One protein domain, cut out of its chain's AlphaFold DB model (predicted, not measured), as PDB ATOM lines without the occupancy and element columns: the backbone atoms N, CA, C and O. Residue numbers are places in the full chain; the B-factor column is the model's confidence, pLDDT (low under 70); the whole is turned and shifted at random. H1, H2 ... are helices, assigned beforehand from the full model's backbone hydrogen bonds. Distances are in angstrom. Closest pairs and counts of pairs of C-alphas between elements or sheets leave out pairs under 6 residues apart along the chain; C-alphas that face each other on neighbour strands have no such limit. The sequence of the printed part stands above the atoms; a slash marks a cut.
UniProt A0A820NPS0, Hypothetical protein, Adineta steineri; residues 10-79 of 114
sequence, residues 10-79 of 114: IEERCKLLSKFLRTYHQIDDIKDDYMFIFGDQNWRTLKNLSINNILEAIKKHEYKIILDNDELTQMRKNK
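Overview. This is residues 10 to 79 of the 114 residues of the protein "Hypothetical protein" of Adineta steineri (UniProt A0A820NPS0). A long, loosely folded loop of chain has helix H1 along one part and the small helices H2 and H3 at the other end; residues 22 to 36, of which 22 to 25 belong to H1, stick out at the first end. From there residues 37 to 50 run back towards H2, and H3 and H4 follow, with the first residue of H4 near the first of H1. The printed part has 70 residues with four named helices in the order H1, H2, H3, H4 and no named strand, and its class is all helix. It is only just loose, close to extended, with a radius of gyration of the C-alphas of 16.3 A and spans of 50 by 24 by 21 A.

Arrangement. H1, residues 10 to 25, and H4, residues 71 to 78, are close but not clearly touching: their closest C-alphas, those of Ile 10 and Glu 71, are 7.6 A apart. Their lines are about perpendicular, at 79 degrees. H2, residues 51 to 59, is apart from H1 and from H4. H2 and H3, residues 63 to 67, touch, with the closest C-alphas, those of Ala 57 and Tyr 63, 6.2 A apart. H3 and H4 are close but not clearly touching, Leu 67 and Thr 73 having the closest C-alphas at 6.5 A. In H1, H2, H3 and H4 every O i to N i+4 pair is within hydrogen-bond range.

Along the chain. H1 begins at C-alpha 10 (38.254, -4.381, 26.362) and is 22.5 A long. H2 is 12.3 A long, from C-alpha 51 (42.642, 15.006, 19.243). H3 measures 6.2 A and H4 10.4 A, ending at C-alpha 78 (49.038, -8.617, 19.849).

Size, cuts and confidence. The C-alphas farthest apart, of Asp 29 and Asn 52, are 50.5 A apart. The printed part has no cut. The link H1 to H2, 25 residues, is long; the other two are tight. Mean pLDDT of the printed part is 87.9, and residues 28 to 30 are under 70.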
ATOM      1  N   ILE A  10      37.838  -3.316  27.295       89.31
ATOM      2  CA  ILE A  10      38.254  -4.381  26.362       89.31
ATOM      3  C   ILE A  10      37.849  -5.774  26.869       89.31
ATOM      4  O   ILE A  10      37.207  -6.530  26.141       89.31
ATOM      5  N   GLU A  11      38.157  -6.096  28.127       90.00
ATOM      6  CA  GLU A  11      37.848  -7.410  28.707       90.00
ATOM      7  C   GLU A  11      36.334  -7.661  28.804       90.00
ATOM      8  O   GLU A  11      35.856  -8.733  28.435       90.00
ATOM      9  N   GLU A  12      35.557  -6.659  29.232       92.88
ATOM     10  CA  GLU A  12      34.093  -6.752  29.316       92.88
ATOM     11  C   GLU A  12      33.463  -6.975  27.933       92.88
ATOM     12  O   GLU A  12      32.594  -7.839  27.778       92.88
ATOM     13  N   ARG A  13      33.937  -6.245  26.914       94.00
ATOM     14  CA  ARG A  13      33.497  -6.405  25.520       94.00
ATOM     15  C   ARG A  13      33.807  -7.802  24.996       94.00
ATOM     16  O   ARG A  13      32.913  -8.464  24.468       94.00
ATOM     17  N   CYS A  14      35.033  -8.284  25.202       92.25
ATOM     18  CA  CYS A  14      35.422  -9.626  24.782       92.25
ATOM     19  C   CYS A  14      34.640 -10.721  25.509       92.25
ATOM     20  O   CYS A  14      34.184 -11.669  24.875       92.25
ATOM     21  N   LYS A  15      34.414 -10.585  26.819       92.19
ATOM     22  CA  LYS A  15      33.616 -11.542  27.593       92.19
ATOM     23  C   LYS A  15      32.187 -11.648  27.062       92.19
ATOM     24  O   LYS A  15      31.643 -12.753  26.994       92.19
ATOM     25  N   LEU A  16      31.582 -10.521  26.681       93.00
ATOM     26  CA  LEU A  16      30.240 -10.500  26.103       93.00
ATOM     27  C   LEU A  16      30.210 -11.156  24.714       93.00
ATOM     28  O   LEU A  16      29.344 -11.998  24.473       93.00
ATOM     29  N   LEU A  17      31.187 -10.851  23.851       92.31
ATOM     30  CA  LEU A  17      31.347 -11.483  22.535       92.31
ATOM     31  C   LEU A  17      31.532 -13.001  22.645       92.31
ATOM     32  O   LEU A  17      30.777 -13.758  22.041       92.31
ATOM     33  N   SER A  18      32.468 -13.467  23.473       91.12
ATOM     34  CA  SER A  18      32.722 -14.901  23.654       91.12
ATOM     35  C   SER A  18      31.527 -15.630  24.270       91.12
ATOM     36  O   SER A  18      31.292 -16.799  23.968       91.12
ATOM     37  N   LYS A  19      30.747 -14.967  25.139       91.44
ATOM     38  CA  LYS A  19      29.484 -15.527  25.644       91.44
ATOM     39  C   LYS A  19      28.467 -15.677  24.513       91.44
ATOM     40  O   LYS A  19      27.873 -16.743  24.410       91.44
ATOM     41  N   PHE A  20      28.292 -14.644  23.688       90.44
ATOM     42  CA  PHE A  20      27.386 -14.677  22.541       90.44
ATOM     43  C   PHE A  20      27.752 -15.802  21.567       90.44
ATOM     44  O   PHE A  20      26.907 -16.643  21.281       90.44
ATOM     45  N   LEU A  21      29.019 -15.869  21.146       88.62
ATOM     46  CA  LEU A  21      29.521 -16.901  20.238       88.62
ATOM     47  C   LEU A  21      29.306 -18.307  20.800       88.62
ATOM     48  O   LEU A  21      28.757 -19.170  20.125       88.62
ATOM     49  N   ARG A  22      29.662 -18.538  22.070       88.31
ATOM     50  CA  ARG A  22      29.451 -19.844  22.707       88.31
ATOM     51  C   ARG A  22      27.974 -20.231  22.749       88.31
ATOM     52  O   ARG A  22      27.655 -21.379  22.479       88.31
ATOM     53  N   THR A  23      27.088 -19.302  23.107       88.94
ATOM     54  CA  THR A  23      25.643 -19.569  23.123       88.94
ATOM     55  C   THR A  23      25.122 -19.864  21.721       88.94
ATOM     56  O   THR A  23      24.306 -20.763  21.574       88.94
ATOM     57  N   TYR A  24      25.619 -19.163  20.705       85.81
ATOM     58  CA  TYR A  24      25.264 -19.418  19.315       85.81
ATOM     59  C   TYR A  24      25.678 -20.823  18.861       85.81
ATOM     60  O   TYR A  24      24.855 -21.571  18.349       85.81
ATOM     61  N   HIS A  25      26.922 -21.226  19.135       82.56
ATOM     62  CA  HIS A  25      27.429 -22.560  18.788       82.56
ATOM     63  C   HIS A  25      26.748 -23.709  19.545       82.56
ATOM     64  O   HIS A  25      26.863 -24.854  19.126       82.56
ATOM     65  N   GLN A  26      26.065 -23.431  20.660       83.94
ATOM     66  CA  GLN A  26      25.272 -24.424  21.398       83.94
ATOM     67  C   GLN A  26      23.880 -24.658  20.793       83.94
ATOM     68  O   GLN A  26      23.136 -25.504  21.285       83.94
ATOM     69  N   ILE A  27      23.501 -23.907  19.757       80.19
ATOM     70  CA  ILE A  27      22.277 -24.158  19.001       80.19
ATOM     71  C   ILE A  27      22.602 -25.277  18.001       80.19
ATOM     72  O   ILE A  27      23.129 -25.016  16.923       80.19
ATOM     73  N   ASP A  28      22.316 -26.520  18.401       57.56
ATOM     74  CA  ASP A  28      22.762 -27.797  17.800       57.56
ATOM     75  C   ASP A  28      22.371 -28.061  16.323       57.56
ATOM     76  O   ASP A  28      22.593 -29.158  15.817       57.56
ATOM     77  N   ASP A  29      21.838 -27.079  15.597       63.28
ATOM     78  CA  ASP A  29      21.372 -27.250  14.211       63.28
ATOM     79  C   ASP A  29      21.837 -26.139  13.251       63.28
ATOM     80  O   ASP A  29      21.421 -26.086  12.095       63.28
ATOM     81  N   ILE A  30      22.714 -25.233  13.704       64.62
ATOM     82  CA  ILE A  30      23.210 -24.139  12.862       64.62
ATOM     83  C   ILE A  30      24.631 -24.443  12.376       64.62
ATOM     84  O   ILE A  30      25.621 -24.249  13.082       64.62
ATOM     85  N   LYS A  31      24.731 -24.898  11.125       70.06
ATOM     86  CA  LYS A  31      25.957 -24.811  10.324       70.06
ATOM     87  C   LYS A  31      25.836 -23.617   9.392       70.06
ATOM     88  O   LYS A  31      25.235 -23.737   8.329       70.06
ATOM     89  N   ASP A  32      26.411 -22.487   9.780       80.44
ATOM     90  CA  ASP A  32      26.561 -21.379   8.844       80.44
ATOM     91  C   ASP A  32      27.843 -21.537   8.045       80.44
ATOM     92  O   ASP A  32      28.923 -21.734   8.605       80.44
ATOM     93  N   ASP A  33      27.737 -21.346   6.736       86.69
ATOM     94  CA  ASP A  33      28.907 -21.149   5.886       86.69
ATOM     95  C   ASP A  33      29.586 -19.796   6.177       86.69
ATOM     96  O   ASP A  33      30.787 -19.635   5.960       86.69
ATOM     97  N   TYR A  34      28.821 -18.820   6.689       88.00
ATOM     98  CA  TYR A  34      29.282 -17.462   6.968       88.00
ATOM     99  C   TYR A  34      28.615 -16.869   8.211       88.00
ATOM    100  O   TYR A  34      27.392 -16.837   8.317       88.00
ATOM    101  N   MET A  35      29.421 -16.286   9.101       88.75
ATOM    102  CA  MET A  35      28.945 -15.522  10.254       88.75
ATOM    103  C   MET A  35      29.419 -14.072  10.171       88.75
ATOM    104  O   MET A  35      30.605 -13.803   9.992       88.75
ATOM    105  N   PHE A  36      28.495 -13.130  10.368       91.38
ATOM    106  CA  PHE A  36      28.792 -11.698  10.388       91.38
ATOM    107  C   PHE A  36      28.466 -11.106  11.758       91.38
ATOM    108  O   PHE A  36      27.329 -11.175  12.221       91.38
ATOM    109  N   ILE A  37      29.452 -10.459  12.384       90.88
ATOM    110  CA  ILE A  37      29.255  -9.667  13.602       90.88
ATOM    111  C   ILE A  37      29.479  -8.198  13.260       90.88
ATOM    112  O   ILE A  37      30.564  -7.796  12.852       90.88
ATOM    113  N   PHE A  38      28.446  -7.384  13.453       94.00
ATOM    114  CA  PHE A  38      28.474  -5.951  13.170       94.00
ATOM    115  C   PHE A  38      27.637  -5.169  14.188       94.00
ATOM    116  O   PHE A  38      26.871  -5.744  14.970       94.00
ATOM    117  N   GLY A  39      27.789  -3.848  14.191       93.81
ATOM    118  CA  GLY A  39      27.112  -2.913  15.089       93.81
ATOM    119  C   GLY A  39      28.103  -2.017  15.825       93.81
ATOM    120  O   GLY A  39      29.281  -1.971  15.479       93.81
ATOM    121  N   ASP A  40      27.625  -1.315  16.848       94.44
ATOM    122  CA  ASP A  40      28.465  -0.462  17.683       94.44
ATOM    123  C   ASP A  40      29.244  -1.299  18.710       94.44
ATOM    124  O   ASP A  40      28.773  -1.626  19.803       94.44
ATOM    125  N   GLN A  41      30.454  -1.690  18.322       92.56
ATOM    126  CA  GLN A  41      31.338  -2.492  19.162       92.56
ATOM    127  C   GLN A  41      32.108  -1.658  20.196       92.56
ATOM    128  O   GLN A  41      32.782  -2.226  21.052       92.56
ATOM    129  N   ASN A  42      31.997  -0.330  20.153       93.31
ATOM    130  CA  ASN A  42      32.589   0.580  21.126       93.31
ATOM    131  C   ASN A  42      34.121   0.523  21.298       93.31
ATOM    132  O   ASN A  42      34.619   1.091  22.267       93.31
ATOM    133  N   TRP A  43      34.884  -0.077  20.375       91.38
ATOM    134  CA  TRP A  43      36.353  -0.007  20.377       91.38
ATOM    135  C   TRP A  43      36.838   1.434  20.233       91.38
ATOM    136  O   TRP A  43      36.313   2.197  19.421       91.38
ATOM    137  N   ARG A  44      37.787   1.836  21.081       89.31
ATOM    138  CA  ARG A  44      38.268   3.218  21.167       89.31
ATOM    139  C   ARG A  44      39.712   3.321  20.695       89.31
ATOM    140  O   ARG A  44      40.460   2.350  20.714       89.31
ATOM    141  N   THR A  45      40.118   4.521  20.298       83.38
ATOM    142  CA  THR A  45      41.530   4.828  20.055       83.38
ATOM    143  C   THR A  45      42.261   4.954  21.395       83.38
ATOM    144  O   THR A  45      41.772   5.593  22.326       83.38
ATOM    145  N   LEU A  46      43.439   4.348  21.498       73.44
ATOM    146  CA  LEU A  46      44.325   4.415  22.651       73.44
ATOM    147  C   LEU A  46      44.820   5.852  22.888       73.44
ATOM    148  O   LEU A  46      44.988   6.641  21.958       73.44
ATOM    149  N   LYS A  47      45.135   6.172  24.150       72.12
ATOM    150  CA  LYS A  47      45.473   7.528  24.645       72.12
ATOM    151  C   LYS A  47      46.736   8.168  24.056       72.12
ATOM    152  O   LYS A  47      47.070   9.294  24.414       72.12
ATOM    153  N   ASN A  48      47.444   7.472  23.175       76.94
ATOM    154  CA  ASN A  48      48.728   7.920  22.643       76.94
ATOM    155  C   ASN A  48      48.581   8.938  21.499       76.94
ATOM    156  O   ASN A  48      49.576   9.531  21.088       76.94
ATOM    157  N   LEU A  49      47.364   9.154  20.987       83.88
ATOM    158  CA  LEU A  49      47.092  10.094  19.903       83.88
ATOM    159  C   LEU A  49      46.230  11.259  20.415       83.88
ATOM    160  O   LEU A  49      45.128  11.055  20.921       83.88
ATOM    161  N   SER A  50      46.738  12.489  20.305       88.44
ATOM    162  CA  SER A  50      45.975  13.689  20.668       88.44
ATOM    163  C   SER A  50      44.830  13.935  19.677       88.44
ATOM    164  O   SER A  50      44.931  13.562  18.507       88.44
ATOM    165  N   ILE A  51      43.769  14.623  20.116       87.31
ATOM    166  CA  ILE A  51      42.642  15.006  19.243       87.31
ATOM    167  C   ILE A  51      43.140  15.790  18.024       87.31
ATOM    168  O   ILE A  51      42.758  15.478  16.904       87.31
ATOM    169  N   ASN A  52      44.066  16.736  18.211       89.94
ATOM    170  CA  ASN A  52      44.638  17.500  17.099       89.94
ATOM    171  C   ASN A  52      45.333  16.593  16.071       89.94
ATOM    172  O   ASN A  52      45.127  16.765  14.873       89.94
ATOM    173  N   ASN A  53      46.096  15.590  16.519       91.38
ATOM    174  CA  ASN A  53      46.741  14.634  15.613       91.38
ATOM    175  C   ASN A  53      45.716  13.754  14.882       91.38
ATOM    176  O   ASN A  53      45.904  13.461  13.704       91.38
ATOM    177  N   ILE A  54      44.633  13.355  15.560       91.50
ATOM    178  CA  ILE A  54      43.523  12.610  14.947       91.50
ATOM    179  C   ILE A  54      42.871  13.453  13.846       91.50
ATOM    180  O   ILE A  54      42.732  12.977  12.722       91.50
ATOM    181  N   LEU A  55      42.515  14.705  14.140       92.50
ATOM    182  CA  LEU A  55      41.872  15.602  13.177       92.50
ATOM    183  C   LEU A  55      42.770  15.889  11.970       92.50
ATOM    184  O   LEU A  55      42.299  15.861  10.836       92.50
ATOM    185  N   GLU A  56      44.066  16.119  12.187       94.38
ATOM    186  CA  GLU A  56      45.023  16.311  11.094       94.38
ATOM    187  C   GLU A  56      45.169  15.052  10.226       94.38
ATOM    188  O   GLU A  56      45.170  15.151   8.999       94.38
ATOM    189  N   ALA A  57      45.219  13.863  10.833       94.12
ATOM    190  CA  ALA A  57      45.237  12.606  10.086       94.12
ATOM    191  C   ALA A  57      43.943  12.399   9.279       94.12
ATOM    192  O   ALA A  57      44.002  11.940   8.138       94.12
ATOM    193  N   ILE A  58      42.783  12.780   9.827       93.88
ATOM    194  CA  ILE A  58      41.498  12.729   9.115       93.88
ATOM    195  C   ILE A  58      41.520  13.651   7.894       93.88
ATOM    196  O   ILE A  58      41.186  13.194   6.800       93.88
ATOM    197  N   LYS A  59      41.971  14.906   8.049       94.62
ATOM    198  CA  LYS A  59      42.082  15.879   6.946       94.62
ATOM    199  C   LYS A  59      42.998  15.399   5.820       94.62
ATOM    200  O   LYS A  59      42.744  15.694   4.658       94.62
ATOM    201  N   LYS A  60      44.065  14.668   6.156       96.31
ATOM    202  CA  LYS A  60      45.018  14.107   5.184       96.31
ATOM    203  C   LYS A  60      44.611  12.736   4.638       96.31
ATOM    204  O   LYS A  60      45.335  12.183   3.817       96.31
ATOM    205  N   HIS A  61      43.483  12.176   5.084       94.69
ATOM    206  CA  HIS A  61      43.066  10.799   4.793       94.69
ATOM    207  C   HIS A  61      44.099   9.732   5.218       94.69
ATOM    208  O   HIS A  61      44.150   8.626   4.678       94.69
ATOM    209  N   GLU A  62      44.918  10.033   6.228       95.25
ATOM    210  CA  GLU A  62      45.983   9.171   6.750       95.25
ATOM    211  C   GLU A  62      45.468   8.276   7.891       95.25
ATOM    212  O   GLU A  62      46.020   8.236   8.989       95.25
ATOM    213  N   TYR A  63      44.398   7.511   7.654       93.94
ATOM    214  CA  TYR A  63      43.709   6.753   8.714       93.94
ATOM    215  C   TYR A  63      44.562   5.671   9.381       93.94
ATOM    216  O   TYR A  63      44.274   5.255  10.503       93.94
ATOM    217  N   LYS A  64      45.643   5.233   8.728       92.19
ATOM    218  CA  LYS A  64      46.540   4.201   9.254       92.19
ATOM    219  C   LYS A  64      47.090   4.555  10.639       92.19
ATOM    220  O   LYS A  64      47.161   3.670  11.481       92.19
ATOM    221  N   ILE A  65      47.441   5.818  10.898       91.19
ATOM    222  CA  ILE A  65      47.972   6.222  12.213       91.19
ATOM    223  C   ILE A  65      46.920   6.094  13.324       91.19
ATOM    224  O   ILE A  65      47.252   5.727  14.450       91.19
ATOM    225  N   ILE A  66      45.649   6.344  13.000       93.56
ATOM    226  CA  ILE A  66      44.522   6.209  13.929       93.56
ATOM    227  C   ILE A  66      44.259   4.724  14.193       93.56
ATOM    228  O   ILE A  66      44.183   4.315  15.349       93.56
ATOM    229  N   LEU A  67      44.207   3.908  13.135       93.25
ATOM    230  CA  LEU A  67      44.001   2.456  13.214       93.25
ATOM    231  C   LEU A  67      45.144   1.739  13.937       93.25
ATOM    232  O   LEU A  67      44.921   0.809  14.703       93.25
ATOM    233  N   ASP A  68      46.385   2.188  13.763       91.31
ATOM    234  CA  ASP A  68      47.511   1.654  14.525       91.31
ATOM    235  C   ASP A  68      47.387   1.943  16.029       91.31
ATOM    236  O   ASP A  68      48.051   1.279  16.817       91.31
ATOM    237  N   ASN A  69      46.517   2.863  16.444       91.38
ATOM    238  CA  ASN A  69      46.189   3.128  17.841       91.38
ATOM    239  C   ASN A  69      44.778   2.649  18.221       91.38
ATOM    240  O   ASN A  69      44.318   2.976  19.305       91.38
ATOM    241  N   ASP A  70      44.072   1.899  17.382       91.94
ATOM    242  CA  ASP A  70      42.744   1.366  17.700       91.94
ATOM    243  C   ASP A  70      42.829   0.118  18.605       91.94
ATOM    244  O   ASP A  70      43.665  -0.764  18.387       91.94
ATOM    245  N   GLU A  71      41.968   0.036  19.629       91.19
ATOM    246  CA  GLU A  71      41.935  -1.066  20.605       91.19
ATOM    247  C   GLU A  71      41.726  -2.433  19.935       91.19
ATOM    248  O   GLU A  71      42.451  -3.379  20.254       91.19
ATOM    249  N   LEU A  72      40.776  -2.550  18.996       90.81
ATOM    250  CA  LEU A  72      40.495  -3.812  18.302       90.81
ATOM    251  C   LEU A  72      41.683  -4.226  17.431       90.81
ATOM    252  O   LEU A  72      42.139  -5.370  17.487       90.81
ATOM    253  N   THR A  73      42.223  -3.282  16.666       90.44
ATOM    254  CA  THR A  73      43.385  -3.487  15.804       90.44
ATOM    255  C   THR A  73      44.593  -3.957  16.613       90.44
ATOM    256  O   THR A  73      45.251  -4.930  16.240       90.44
ATOM    257  N   GLN A  74      44.880  -3.308  17.744       88.94
ATOM    258  CA  GLN A  74      45.977  -3.689  18.635       88.94
ATOM    259  C   GLN A  74      45.741  -5.049  19.288       88.94
ATOM    260  O   GLN A  74      46.647  -5.880  19.309       88.94
ATOM    261  N   MET A  75      44.525  -5.319  19.756       87.25
ATOM    262  CA  MET A  75      44.172  -6.613  20.339       87.25
ATOM    263  C   MET A  75      44.391  -7.758  19.342       87.25
ATOM    264  O   MET A  75      44.995  -8.773  19.692       87.25
ATOM    265  N   ARG A  76      43.969  -7.578  18.083       86.19
ATOM    266  CA  ARG A  76      44.156  -8.572  17.014       86.19
ATOM    267  C   ARG A  76      45.628  -8.754  16.645       86.19
ATOM    268  O   ARG A  76      46.071  -9.886  16.475       86.19
ATOM    269  N   LYS A  77      46.406  -7.666  16.574       85.69
ATOM    270  CA  LYS A  77      47.858  -7.720  16.311       85.69
ATOM    271  C   LYS A  77      48.625  -8.431  17.427       85.69
ATOM    272  O   LYS A  77      49.490  -9.254  17.141       85.69
ATOM    273  N   ASN A  78      48.299  -8.130  18.683       83.69
ATOM    274  CA  ASN A  78      49.038  -8.617  19.849       83.69
ATOM    275  C   ASN A  78      48.537  -9.977  20.360       83.69
ATOM    276  O   ASN A  78      49.140 -10.532  21.276       83.69
ATOM    277  N   LYS A  79      47.444 -10.515  19.793       76.88
ATOM    278  CA  LYS A  79      46.792 -11.767  20.227       76.88
ATOM    279  C   LYS A  79      46.499 -11.792  21.735       76.88
ATOM    280  O   LYS A  79      46.578 -12.830  22.383       76.88
TER     281      LYS A  79